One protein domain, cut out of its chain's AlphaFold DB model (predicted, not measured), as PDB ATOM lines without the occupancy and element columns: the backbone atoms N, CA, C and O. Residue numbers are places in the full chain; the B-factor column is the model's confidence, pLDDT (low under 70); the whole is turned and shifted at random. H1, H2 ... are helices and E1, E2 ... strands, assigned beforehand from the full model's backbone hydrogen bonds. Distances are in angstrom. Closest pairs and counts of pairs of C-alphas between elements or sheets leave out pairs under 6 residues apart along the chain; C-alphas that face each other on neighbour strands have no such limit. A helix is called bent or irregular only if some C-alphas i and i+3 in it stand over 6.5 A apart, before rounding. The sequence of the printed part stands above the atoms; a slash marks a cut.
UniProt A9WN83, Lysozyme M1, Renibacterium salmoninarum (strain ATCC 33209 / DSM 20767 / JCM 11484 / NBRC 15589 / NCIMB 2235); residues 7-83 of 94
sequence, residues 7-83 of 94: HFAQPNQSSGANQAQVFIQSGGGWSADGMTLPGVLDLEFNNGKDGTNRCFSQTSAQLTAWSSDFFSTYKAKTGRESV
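What this domain is: This is residues 7 to 83 of the 94 residues of the protein "Lysozyme M1" of Renibacterium salmoninarum (strain ATCC 33209 / DSM 20767 / JCM 11484 / NBRC 15589 / NCIMB 2235) (UniProt A9WN83). One long helix, H2, runs lengthwise along the domain, and a shorter helix, H1, packs slantwise on the middle of it, while a single short strand, E1, runs lengthwise near H2. Two long loops reach to opposite ends of the elongated shape: residues 29 to 39, with Gly 34 near one tip, and residues 44 to 59, with Gly 51 near the other. The printed part has 77 residues, with two named helices and one named strand in the order H1, E1, H2; E1 pairs with no named strand, but residues 7 to 8 are paired in parallel with residues 41 to 42 of E1. The class is mostly helix, though under half of the residues, 36 of the 77, are in named elements. The whole is compact, with a radius of gyration of the C-alphas of 12.9 A, and the C-alphas span 41 by 21 by 17 A.

How they stand to each other: The longest helix is H2, residues 60 to 78. It touches H1, residues 16 to 28, with residues 66 to 74 alone. The closest C-alphas of the two helices, those of Gly 16 and Phe 70, are 4.0 A apart. Their lines stand at a steep tilt of 43 degrees, and they run the same way. The strand E1, residues 40 to 43, and H2 are near each other, with 7 pairs of C-alphas within 10 A and the closest at 8.3 A. The closest C-alphas of H1 and E1, those of Gly 28 and Val 40, are 8.0 A apart. In H2 every O i to N i+4 pair is within hydrogen-bond range, and in H1 8 of 9 are.

Where its parts are: H2 begins with C-alpha 60 at (140.340, 194.343, 232.396) and ends with C-alpha 78 at (164.126, 185.615, 223.652), 26.8 A from first to last C-alpha. H1 measures 14.1 A from C-alpha 16 at (150.975, 193.068, 222.895) to C-alpha 28. H1 is irregular, but only just: C-alphas 25 and 28 are 6.8 A apart. E1 spans 9.4 A from C-alpha 40 to C-alpha 43.

The domain as a whole: The two C-alphas farthest apart, those of Gly 34 and Gly 51, are 41.3 A apart, while those of His 7 and Val 83, the first and last printed, are 10.4 A apart. The link from H1 to E1, 11 residues, and the link from E1 to H2, 16 residues, are both long. The C-alphas of residues 44 to 59 lie 11 to 20 A from the mean of the C-alphas. The printed part has no cut. Its mean pLDDT is 94.6, and no printed residue is under 70.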
ATOM      1  N   HIS A   7     159.851 198.340 228.817       97.06
ATOM      2  CA  HIS A   7     158.904 198.836 227.826       97.06
ATOM      3  C   HIS A   7     157.708 199.469 228.526       97.06
ATOM      4  O   HIS A   7     157.022 198.786 229.281       97.06
ATOM      5  N   PHE A   8     157.444 200.743 228.244       94.44
ATOM      6  CA  PHE A   8     156.251 201.428 228.732       94.44
ATOM      7  C   PHE A   8     155.052 201.075 227.849       94.44
ATOM      8  O   PHE A   8     155.015 201.428 226.667       94.44
ATOM      9  N   ALA A   9     154.087 200.352 228.410       94.94
ATOM     10  CA  ALA A   9     152.973 199.794 227.661       94.94
ATOM     11  C   ALA A   9     152.028 200.873 227.109       94.94
ATOM     12  O   ALA A   9     151.714 201.859 227.773       94.94
ATOM     13  N   GLN A  10     151.524 200.642 225.895       94.88
ATOM     14  CA  GLN A  10     150.497 201.470 225.250       94.88
ATOM     15  C   GLN A  10     149.373 200.589 224.664       94.88
ATOM     16  O   GLN A  10     149.269 200.462 223.439       94.88
ATOM     17  N   PRO A  11     148.552 199.905 225.491       95.19
ATOM     18  CA  PRO A  11     147.619 198.868 225.028       95.19
ATOM     19  C   PRO A  11     146.526 199.328 224.050       95.19
ATOM     20  O   PRO A  11     145.939 198.516 223.340       95.19
ATOM     21  N   ASN A  12     146.226 200.624 223.999       93.94
ATOM     22  CA  ASN A  12     145.300 201.236 223.042       93.94
ATOM     23  C   ASN A  12     145.895 201.455 221.644       93.94
ATOM     24  O   ASN A  12     145.135 201.658 220.702       93.94
ATOM     25  N   GLN A  13     147.222 201.438 221.493       95.62
ATOM     26  CA  GLN A  13     147.875 201.818 220.235       95.62
ATOM     27  C   GLN A  13     148.186 200.627 219.318       95.62
ATOM     28  O   GLN A  13     148.235 200.779 218.099       95.62
ATOM     29  N   SER A  14     148.433 199.439 219.875       97.81
ATOM     30  CA  SER A  14     148.747 198.222 219.108       97.81
ATOM     31  C   SER A  14     148.641 196.967 219.981       97.81
ATOM     32  O   SER A  14     148.453 197.074 221.189       97.81
ATOM     33  N   SER A  15     148.760 195.773 219.387       98.25
ATOM     34  CA  SER A  15     148.760 194.499 220.122       98.25
ATOM     35  C   SER A  15     149.988 194.324 221.023       98.25
ATOM     36  O   SER A  15     151.035 194.948 220.812       98.25
ATOM     37  N   GLY A  16     149.873 193.422 222.003       98.00
ATOM     38  CA  GLY A  16     150.975 193.068 222.895       98.00
ATOM     39  C   GLY A  16     152.148 192.476 222.120       98.00
ATOM     40  O   GLY A  16     153.295 192.861 222.347       98.00
ATOM     41  N   ALA A  17     151.866 191.628 221.128       98.62
ATOM     42  CA  ALA A  17     152.873 191.061 220.243       98.62
ATOM     43  C   ALA A  17     153.666 192.131 219.482       98.62
ATOM     44  O   ALA A  17     154.895 192.058 219.421       98.62
ATOM     45  N   ASN A  18     152.989 193.140 218.926       98.75
ATOM     46  CA  ASN A  18     153.660 194.201 218.173       98.75
ATOM     47  C   ASN A  18     154.587 195.015 219.081       98.75
ATOM     48  O   ASN A  18     155.740 195.256 218.726       98.75
ATOM     49  N   GLN A  19     154.127 195.384 220.278       98.62
ATOM     50  CA  GLN A  19     154.970 196.109 221.231       98.62
ATOM     51  C   GLN A  19     156.132 195.265 221.759       98.62
ATOM     52  O   GLN A  19     157.242 195.782 221.865       98.62
ATOM     53  N   ALA A  20     155.938 193.965 221.994       98.38
ATOM     54  CA  ALA A  20     157.026 193.064 222.368       98.38
ATOM     55  C   ALA A  20     158.106 192.990 221.277       98.38
ATOM     56  O   ALA A  20     159.299 193.034 221.579       98.38
ATOM     57  N   GLN A  21     157.708 192.915 220.003       98.38
ATOM     58  CA  GLN A  21     158.651 192.893 218.882       98.38
ATOM     59  C   GLN A  21     159.450 194.192 218.774       98.38
ATOM     60  O   GLN A  21     160.676 194.134 218.652       98.38
ATOM     61  N   VAL A  22     158.780 195.346 218.864       98.25
ATOM     62  CA  VAL A  22     159.446 196.658 218.854       98.25
ATOM     63  C   VAL A  22     160.415 196.769 220.026       98.25
ATOM     64  O   VAL A  22     161.564 197.163 219.828       98.25
ATOM     65  N   PHE A  23     159.997 196.362 221.225       98.50
ATOM     66  CA  PHE A  23     160.844 196.385 222.411       98.50
ATOM     67  C   PHE A  23     162.108 195.542 222.224       98.50
ATOM     68  O   PHE A  23     163.212 196.039 222.436       98.50
ATOM     69  N   ILE A  24     161.977 194.299 221.751       98.06
ATOM     70  CA  ILE A  24     163.122 193.411 221.501       98.06
ATOM     71  C   ILE A  24     164.099 194.028 220.495       98.06
ATOM     72  O   ILE A  24     165.307 194.021 220.736       98.06
ATOM     73  N   GLN A  25     163.586 194.588 219.397       97.75
ATOM     74  CA  GLN A  25     164.398 195.225 218.353       97.75
ATOM     75  C   GLN A  25     165.055 196.532 218.822       97.75
ATOM     76  O   GLN A  25     166.071 196.938 218.263       97.75
ATOM     77  N   SER A  26     164.516 197.160 219.870       97.44
ATOM     78  CA  SER A  26     164.952 198.465 220.384       97.44
ATOM     79  C   SER A  26     165.760 198.371 221.685       97.44
ATOM     80  O   SER A  26     165.835 199.337 222.439       97.44
ATOM     81  N   GLY A  27     166.371 197.215 221.969       95.69
ATOM     82  CA  GLY A  27     167.253 197.018 223.130       95.69
ATOM     83  C   GLY A  27     166.654 196.205 224.281       95.69
ATOM     84  O   GLY A  27     167.341 195.949 225.265       95.69
ATOM     85  N   GLY A  28     165.406 195.751 224.150       97.06
ATOM     86  CA  GLY A  28     164.739 194.846 225.087       97.06
ATOM     87  C   GLY A  28     165.084 193.370 224.918       97.06
ATOM     88  O   GLY A  28     164.557 192.540 225.656       97.06
ATOM     89  N   GLY A  29     165.915 193.013 223.938       96.06
ATOM     90  CA  GLY A  29     166.369 191.641 223.736       96.06
ATOM     91  C   GLY A  29     167.154 191.092 224.931       96.06
ATOM     92  O   GLY A  29     167.698 191.836 225.743       96.06
ATOM     93  N   TRP A  30     167.231 189.766 225.018       97.56
ATOM     94  CA  TRP A  30     167.988 189.071 226.053       97.56
ATOM     95  C   TRP A  30     168.954 188.061 225.433       97.56
ATOM     96  O   TRP A  30     168.636 187.416 224.435       97.56
ATOM     97  N   SER A  31     170.117 187.903 226.058       94.38
ATOM     98  CA  SER A  31     171.076 186.841 225.774       94.38
ATOM     99  C   SER A  31     171.672 186.309 227.082       94.38
ATOM    100  O   SER A  31     171.718 187.005 228.098       94.38
ATOM    101  N   ALA A  32     172.138 185.060 227.067       94.00
ATOM    102  CA  ALA A  32     172.753 184.403 228.222       94.00
ATOM    103  C   ALA A  32     174.226 184.824 228.426       94.00
ATOM    104  O   ALA A  32     175.104 183.976 228.557       94.00
ATOM    105  N   ASP A  33     174.512 186.127 228.424       95.62
ATOM    106  CA  ASP A  33     175.873 186.688 228.482       95.62
ATOM    107  C   ASP A  33     176.371 186.992 229.912       95.62
ATOM    108  O   ASP A  33     177.472 187.510 230.101       95.62
ATOM    109  N   GLY A  34     175.553 186.707 230.928       95.94
ATOM    110  CA  GLY A  34     175.848 187.008 232.334       95.94
ATOM    111  C   GLY A  34     175.756 188.495 232.702       95.94
ATOM    112  O   GLY A  34     176.045 188.858 233.840       95.94
ATOM    113  N   MET A  35     175.345 189.357 231.771       96.56
ATOM    114  CA  MET A  35     175.281 190.811 231.947       96.56
ATOM    115  C   MET A  35     173.904 191.400 231.608       96.56
ATOM    116  O   MET A  35     173.631 192.540 231.994       96.56
ATOM    117  N   THR A  36     173.053 190.651 230.909       96.56
ATOM    118  CA  THR A  36     171.751 191.103 230.410       96.56
ATOM    119  C   THR A  36     170.608 190.512 231.240       96.56
ATOM    120  O   THR A  36     170.406 189.295 231.300       96.56
ATOM    121  N   LEU A  37     169.844 191.380 231.904       96.06
ATOM    122  CA  LEU A  37     168.607 191.023 232.599       96.06
ATOM    123  C   LEU A  37     167.473 190.807 231.586       96.06
ATOM    124  O   LEU A  37     167.476 191.450 230.534       96.06
ATOM    125  N   PRO A  38     166.486 189.940 231.882       95.75
ATOM    126  CA  PRO A  38     165.259 189.873 231.095       95.75
ATOM    127  C   PRO A  38     164.581 191.244 231.028       95.75
ATOM    128  O   PRO A  38     164.580 191.992 232.008       95.75
ATOM    129  N   GLY A  39     164.000 191.568 229.877       96.44
ATOM    130  CA  GLY A  39     163.282 192.820 229.685       96.44
ATOM    131  C   GLY A  39     162.058 192.922 230.593       96.44
ATOM    132  O   GLY A  39     161.448 191.913 230.956       96.44
ATOM    133  N   VAL A  40     161.689 194.146 230.956       96.69
ATOM    134  CA  VAL A  40     160.562 194.429 231.855       96.69
ATOM    135  C   VAL A  40     159.390 195.002 231.061       96.69
ATOM    136  O   VAL A  40     159.578 195.944 230.294       96.69
ATOM    137  N   LEU A  41     158.184 194.474 231.260       96.19
ATOM    138  CA  LEU A  41     156.957 195.158 230.864       96.19
ATOM    139  C   LEU A  41     156.540 196.095 231.999       96.19
ATOM    140  O   LEU A  41     156.344 195.650 233.131       96.19
ATOM    141  N   ASP A  42     156.411 197.377 231.682       94.00
ATOM    142  CA  ASP A  42     155.883 198.402 232.574       94.00
ATOM    143  C   ASP A  42     154.463 198.759 232.118       94.00
ATOM    144  O   ASP A  42     154.263 199.505 231.155       94.00
ATOM    145  N   LEU A  43     153.476 198.118 232.749       90.69
ATOM    146  CA  LEU A  43     152.053 198.338 232.509       90.69
ATOM    147  C   LEU A  43     151.442 198.976 233.757       90.69
ATOM    148  O   LEU A  43     151.027 198.289 234.694       90.69
ATOM    149  N   GLU A  44     151.386 200.301 233.748       87.19
ATOM    150  CA  GLU A  44     150.838 201.108 234.834       87.19
ATOM    151  C   GLU A  44     149.649 201.969 234.390       87.19
ATOM    152  O   GLU A  44     149.197 201.910 233.245       87.19
ATOM    153  N   PHE A  45     149.092 202.738 235.333       85.00
ATOM    154  CA  PHE A  45     147.956 203.612 235.060       85.00
ATOM    155  C   PHE A  45     148.305 204.637 233.979       85.00
ATOM    156  O   PHE A  45     149.344 205.296 234.014       85.00
ATOM    157  N   ASN A  46     147.386 204.828 233.039       87.69
ATOM    158  CA  ASN A  46     147.517 205.907 232.078       87.69
ATOM    159  C   ASN A  46     147.156 207.258 232.723       87.69
ATOM    160  O   ASN A  46     146.166 207.374 233.449       87.69
ATOM    161  N   ASN A  47     147.935 208.299 232.425       88.44
ATOM    162  CA  ASN A  47     147.719 209.658 232.937       88.44
ATOM    163  C   ASN A  47     146.749 210.495 232.079       88.44
ATOM    164  O   ASN A  47     146.528 211.668 232.380       88.44
ATOM    165  N   GLY A  48     146.196 209.914 231.011       86.00
ATOM    166  CA  GLY A  48     145.195 210.535 230.145       86.00
ATOM    167  C   GLY A  48     145.742 211.530 229.121       86.00
ATOM    168  O   GLY A  48     144.957 212.153 228.408       86.00
ATOM    169  N   LYS A  49     147.069 211.681 228.992       89.25
ATOM    170  CA  LYS A  49     147.679 212.569 227.979       89.25
ATOM    171  C   LYS A  49     147.415 212.122 226.538       89.25
ATOM    172  O   LYS A  49     147.535 212.934 225.626       89.25
ATOM    173  N   ASP A  50     147.058 210.858 226.344       88.44
ATOM    174  CA  ASP A  50     146.683 210.267 225.057       88.44
ATOM    175  C   ASP A  50     145.162 210.309 224.785       88.44
ATOM    176  O   ASP A  50     144.696 209.745 223.798       88.44
ATOM    177  N   GLY A  51     144.378 210.961 225.656       91.50
ATOM    178  CA  GLY A  51     142.922 211.065 225.525       91.50
ATOM    179  C   GLY A  51     142.138 209.836 225.994       91.50
ATOM    180  O   GLY A  51     140.928 209.778 225.774       91.50
ATOM    181  N   THR A  52     142.781 208.860 226.642       92.12
ATOM    182  CA  THR A  52     142.108 207.671 227.187       92.12
ATOM    183  C   THR A  52     142.003 207.695 228.715       92.12
ATOM    184  O   THR A  52     142.594 208.535 229.392       92.12
ATOM    185  N   ASN A  53     141.195 206.795 229.288       92.00
ATOM    186  CA  ASN A  53     141.061 206.687 230.747       92.00
ATOM    187  C   ASN A  53     142.289 206.000 231.390       92.00
ATOM    188  O   ASN A  53     143.213 205.578 230.696       92.00
ATOM    189  N   ARG A  54     142.273 205.820 232.722       90.44
ATOM    190  CA  ARG A  54     143.353 205.157 233.491       90.44
ATOM    191  C   ARG A  54     143.735 203.750 233.006       90.44
ATOM    192  O   ARG A  54     144.825 203.285 233.317       90.44
ATOM    193  N   CYS A  55     142.842 203.091 232.273       92.00
ATOM    194  CA  CYS A  55     142.990 201.748 231.724       92.00
ATOM    195  C   CYS A  55     143.103 201.775 230.191       92.00
ATOM    196  O   CYS A  55     142.715 200.814 229.537       92.00
ATOM    197  N   PHE A  56     143.575 202.873 229.595       93.12
ATOM    198  CA  PHE A  56     143.730 203.007 228.141       93.12
ATOM    199  C   PHE A  56     142.410 202.894 227.352       93.12
ATOM    200  O   PHE A  56     142.399 202.522 226.181       93.12
ATOM    201  N   SER A  57     141.273 203.177 227.999       93.88
ATOM    202  CA  SER A  57     139.920 202.895 227.486       93.88
ATOM    203  C   SER A  57     139.676 201.410 227.164       93.88
ATOM    204  O   SER A  57     138.789 201.083 226.378       93.88
ATOM    205  N   GLN A  58     140.434 200.513 227.800       92.12
ATOM    206  CA  GLN A  58     140.291 199.061 227.724       92.12
ATOM    207  C   GLN A  58     139.567 198.514 228.963       92.12
ATOM    208  O   GLN A  58     139.621 199.082 230.058       92.12
ATOM    209  N   THR A  59     138.909 197.372 228.793       92.62
ATOM    210  CA  THR A  59     138.409 196.538 229.895       92.62
ATOM    211  C   THR A  59     139.545 195.719 230.513       92.62
ATOM    212  O   THR A  59     140.555 195.457 229.859       92.62
ATOM    213  N   SER A  60     139.364 195.234 231.746       90.12
ATOM    214  CA  SER A  60     140.340 194.343 232.396       90.12
ATOM    215  C   SER A  60     140.655 193.114 231.540       90.12
ATOM    216  O   SER A  60     141.817 192.799 231.329       90.12
ATOM    217  N   ALA A  61     139.637 192.478 230.946       91.81
ATOM    218  CA  ALA A  61     139.833 191.312 230.084       91.81
ATOM    219  C   ALA A  61     140.686 191.623 228.839       91.81
ATOM    220  O   ALA A  61     141.508 190.802 228.432       91.81
ATOM    221  N   GLN A  62     140.523 192.812 228.249       94.88
ATOM    222  CA  GLN A  62     141.353 193.252 227.126       94.88
ATOM    223  C   GLN A  62     142.804 193.484 227.554       94.88
ATOM    224  O   GLN A  62     143.713 193.092 226.826       94.88
ATOM    225  N   LEU A  63     143.033 194.058 228.739       94.00
ATOM    226  CA  LEU A  63     144.380 194.263 229.275       94.00
ATOM    227  C   LEU A  63     145.074 192.936 229.605       94.00
ATOM    228  O   LEU A  63     146.234 192.768 229.233       94.00
ATOM    229  N   THR A  64     144.366 191.962 230.185       93.44
ATOM    230  CA  THR A  64     144.896 190.607 230.430       93.44
ATOM    231  C   THR A  64     145.250 189.887 229.137       93.44
ATOM    232  O   THR A  64     146.322 189.287 229.027       93.44
ATOM    233  N   ALA A  65     144.377 189.962 228.130       95.50
ATOM    234  CA  ALA A  65     144.660 189.382 226.823       95.50
ATOM    235  C   ALA A  65     145.889 190.046 226.179       95.50
ATOM    236  O   ALA A  65     146.777 189.358 225.678       95.50
ATOM    237  N   TRP A  66     145.974 191.375 226.258       97.50
ATOM    238  CA  TRP A  66     147.082 192.149 225.714       97.50
ATOM    239  C   TRP A  66     148.418 191.827 226.398       97.50
ATOM    240  O   TRP A  66     149.416 191.580 225.717       97.50
ATOM    241  N   SER A  67     148.454 191.761 227.733       95.50
ATOM    242  CA  SER A  67     149.677 191.433 228.472       95.50
ATOM    243  C   SER A  67     150.125 189.999 228.197       95.50
ATOM    244  O   SER A  67     151.316 189.745 228.018       95.50
ATOM    245  N   SER A  68     149.181 189.057 228.104       95.75
ATOM    246  CA  SER A  68     149.477 187.669 227.738       95.75
ATOM    247  C   SER A  68     150.094 187.569 226.336       95.75
ATOM    248  O   SER A  68     151.046 186.812 226.124       95.75
ATOM    249  N   ASP A  69     149.595 188.351 225.379       98.00
ATOM    250  CA  ASP A  69     150.135 188.420 224.018       98.00
ATOM    251  C   ASP A  69     151.570 188.987 223.997       98.00
ATOM    252  O   ASP A  69     152.465 188.432 223.350       98.00
ATOM    253  N   PHE A  70     151.842 190.021 224.802       98.00
ATOM    254  CA  PHE A  70     153.195 190.557 224.990       98.00
ATOM    255  C   PHE A  70     154.151 189.508 225.578       98.00
ATOM    256  O   PHE A  70     155.210 189.239 225.003       98.00
ATOM    257  N   PHE A  71     153.788 188.886 226.708       96.44
ATOM    258  CA  PHE A  71     154.659 187.934 227.405       96.44
ATOM    259  C   PHE A  71     154.945 186.685 226.572       96.44
ATOM    260  O   PHE A  71     156.096 186.241 226.506       96.44
ATOM    261  N   SER A  72     153.927 186.137 225.905       97.94
ATOM    262  CA  SER A  72     154.089 184.972 225.031       97.94
ATOM    263  C   SER A  72     155.012 185.277 223.849       97.94
ATOM    264  O   SER A  72     155.942 184.510 223.584       97.94
ATOM    265  N   THR A  73     154.840 186.435 223.207       98.44
ATOM    266  CA  THR A  73     155.708 186.885 222.113       98.44
ATOM    267  C   THR A  73     157.141 187.106 222.588       98.44
ATOM    268  O   THR A  73     158.086 186.641 221.943       98.44
ATOM    269  N   TYR A  74     157.326 187.765 223.735       98.00
ATOM    270  CA  TYR A  74     158.652 188.021 224.289       98.00
ATOM    271  C   TYR A  74     159.391 186.717 224.619       98.00
ATOM    272  O   TYR A  74     160.543 186.532 224.215       98.00
ATOM    273  N   LYS A  75     158.700 185.770 225.268       97.31
ATOM    274  CA  LYS A  75     159.235 184.441 225.586       97.31
ATOM    275  C   LYS A  75     159.600 183.659 224.333       97.31
ATOM    276  O   LYS A  75     160.690 183.094 224.274       97.31
ATOM    277  N   ALA A  76     158.740 183.666 223.316       97.88
ATOM    278  CA  ALA A  76     158.992 182.968 222.059       97.88
ATOM    279  C   ALA A  76     160.228 183.506 221.314       97.88
ATOM    280  O   ALA A  76     160.908 182.749 220.625       97.88
ATOM    281  N   LYS A  77     160.528 184.804 221.439       97.19
ATOM    282  CA  LYS A  77     161.635 185.456 220.722       97.19
ATOM    283  C   LYS A  77     162.957 185.467 221.486       97.19
ATOM    284  O   LYS A  77     164.004 185.487 220.850       97.19
ATOM    285  N   THR A  78     162.919 185.478 222.815       96.44
ATOM    286  CA  THR A  78     164.126 185.615 223.652       96.44
ATOM    287  C   THR A  78     164.470 184.356 224.445       96.44
ATOM    288  O   THR A  78     165.571 184.245 224.977       96.44
ATOM    289  N   GLY A  79     163.535 183.409 224.566       94.81
ATOM    290  CA  GLY A  79     163.674 182.243 225.437       94.81
ATOM    291  C   GLY A  79     163.508 182.552 226.931       94.81
ATOM    292  O   GLY A  79     163.689 181.656 227.755       94.81
ATOM    293  N   ARG A  80     163.158 183.791 227.310       92.81
ATOM    294  CA  ARG A  80     162.930 184.208 228.702       92.81
ATOM    295  C   ARG A  80     161.587 184.890 228.864       92.81
ATOM    296  O   ARG A  80     161.131 185.603 227.982       92.81
ATOM    297  N   GLU A  81     160.967 184.693 230.019       89.31
ATOM    298  CA  GLU A  81     159.813 185.501 230.402       89.31
ATOM    299  C   GLU A  81     160.269 186.923 230.722       89.31
ATOM    300  O   GLU A  81     161.281 187.128 231.397       89.31
ATOM    301  N   SER A  82     159.525 187.898 230.201       85.75
ATOM    302  CA  SER A  82     159.681 189.284 230.621       85.75
ATOM    303  C   SER A  82     159.164 189.433 232.050       85.75
ATOM    304  O   SER A  82     158.204 188.773 232.448       85.75
ATOM    305  N   VAL A  83     159.816 190.285 232.832       86.31
ATOM    306  CA  VAL A  83     159.383 190.596 234.195       86.31
ATOM    307  C   VAL A  83     158.257 191.623 234.125       86.31
ATOM    308  O   VAL A  83     158.404 192.650 233.469       86.31
TER     309      VAL A  83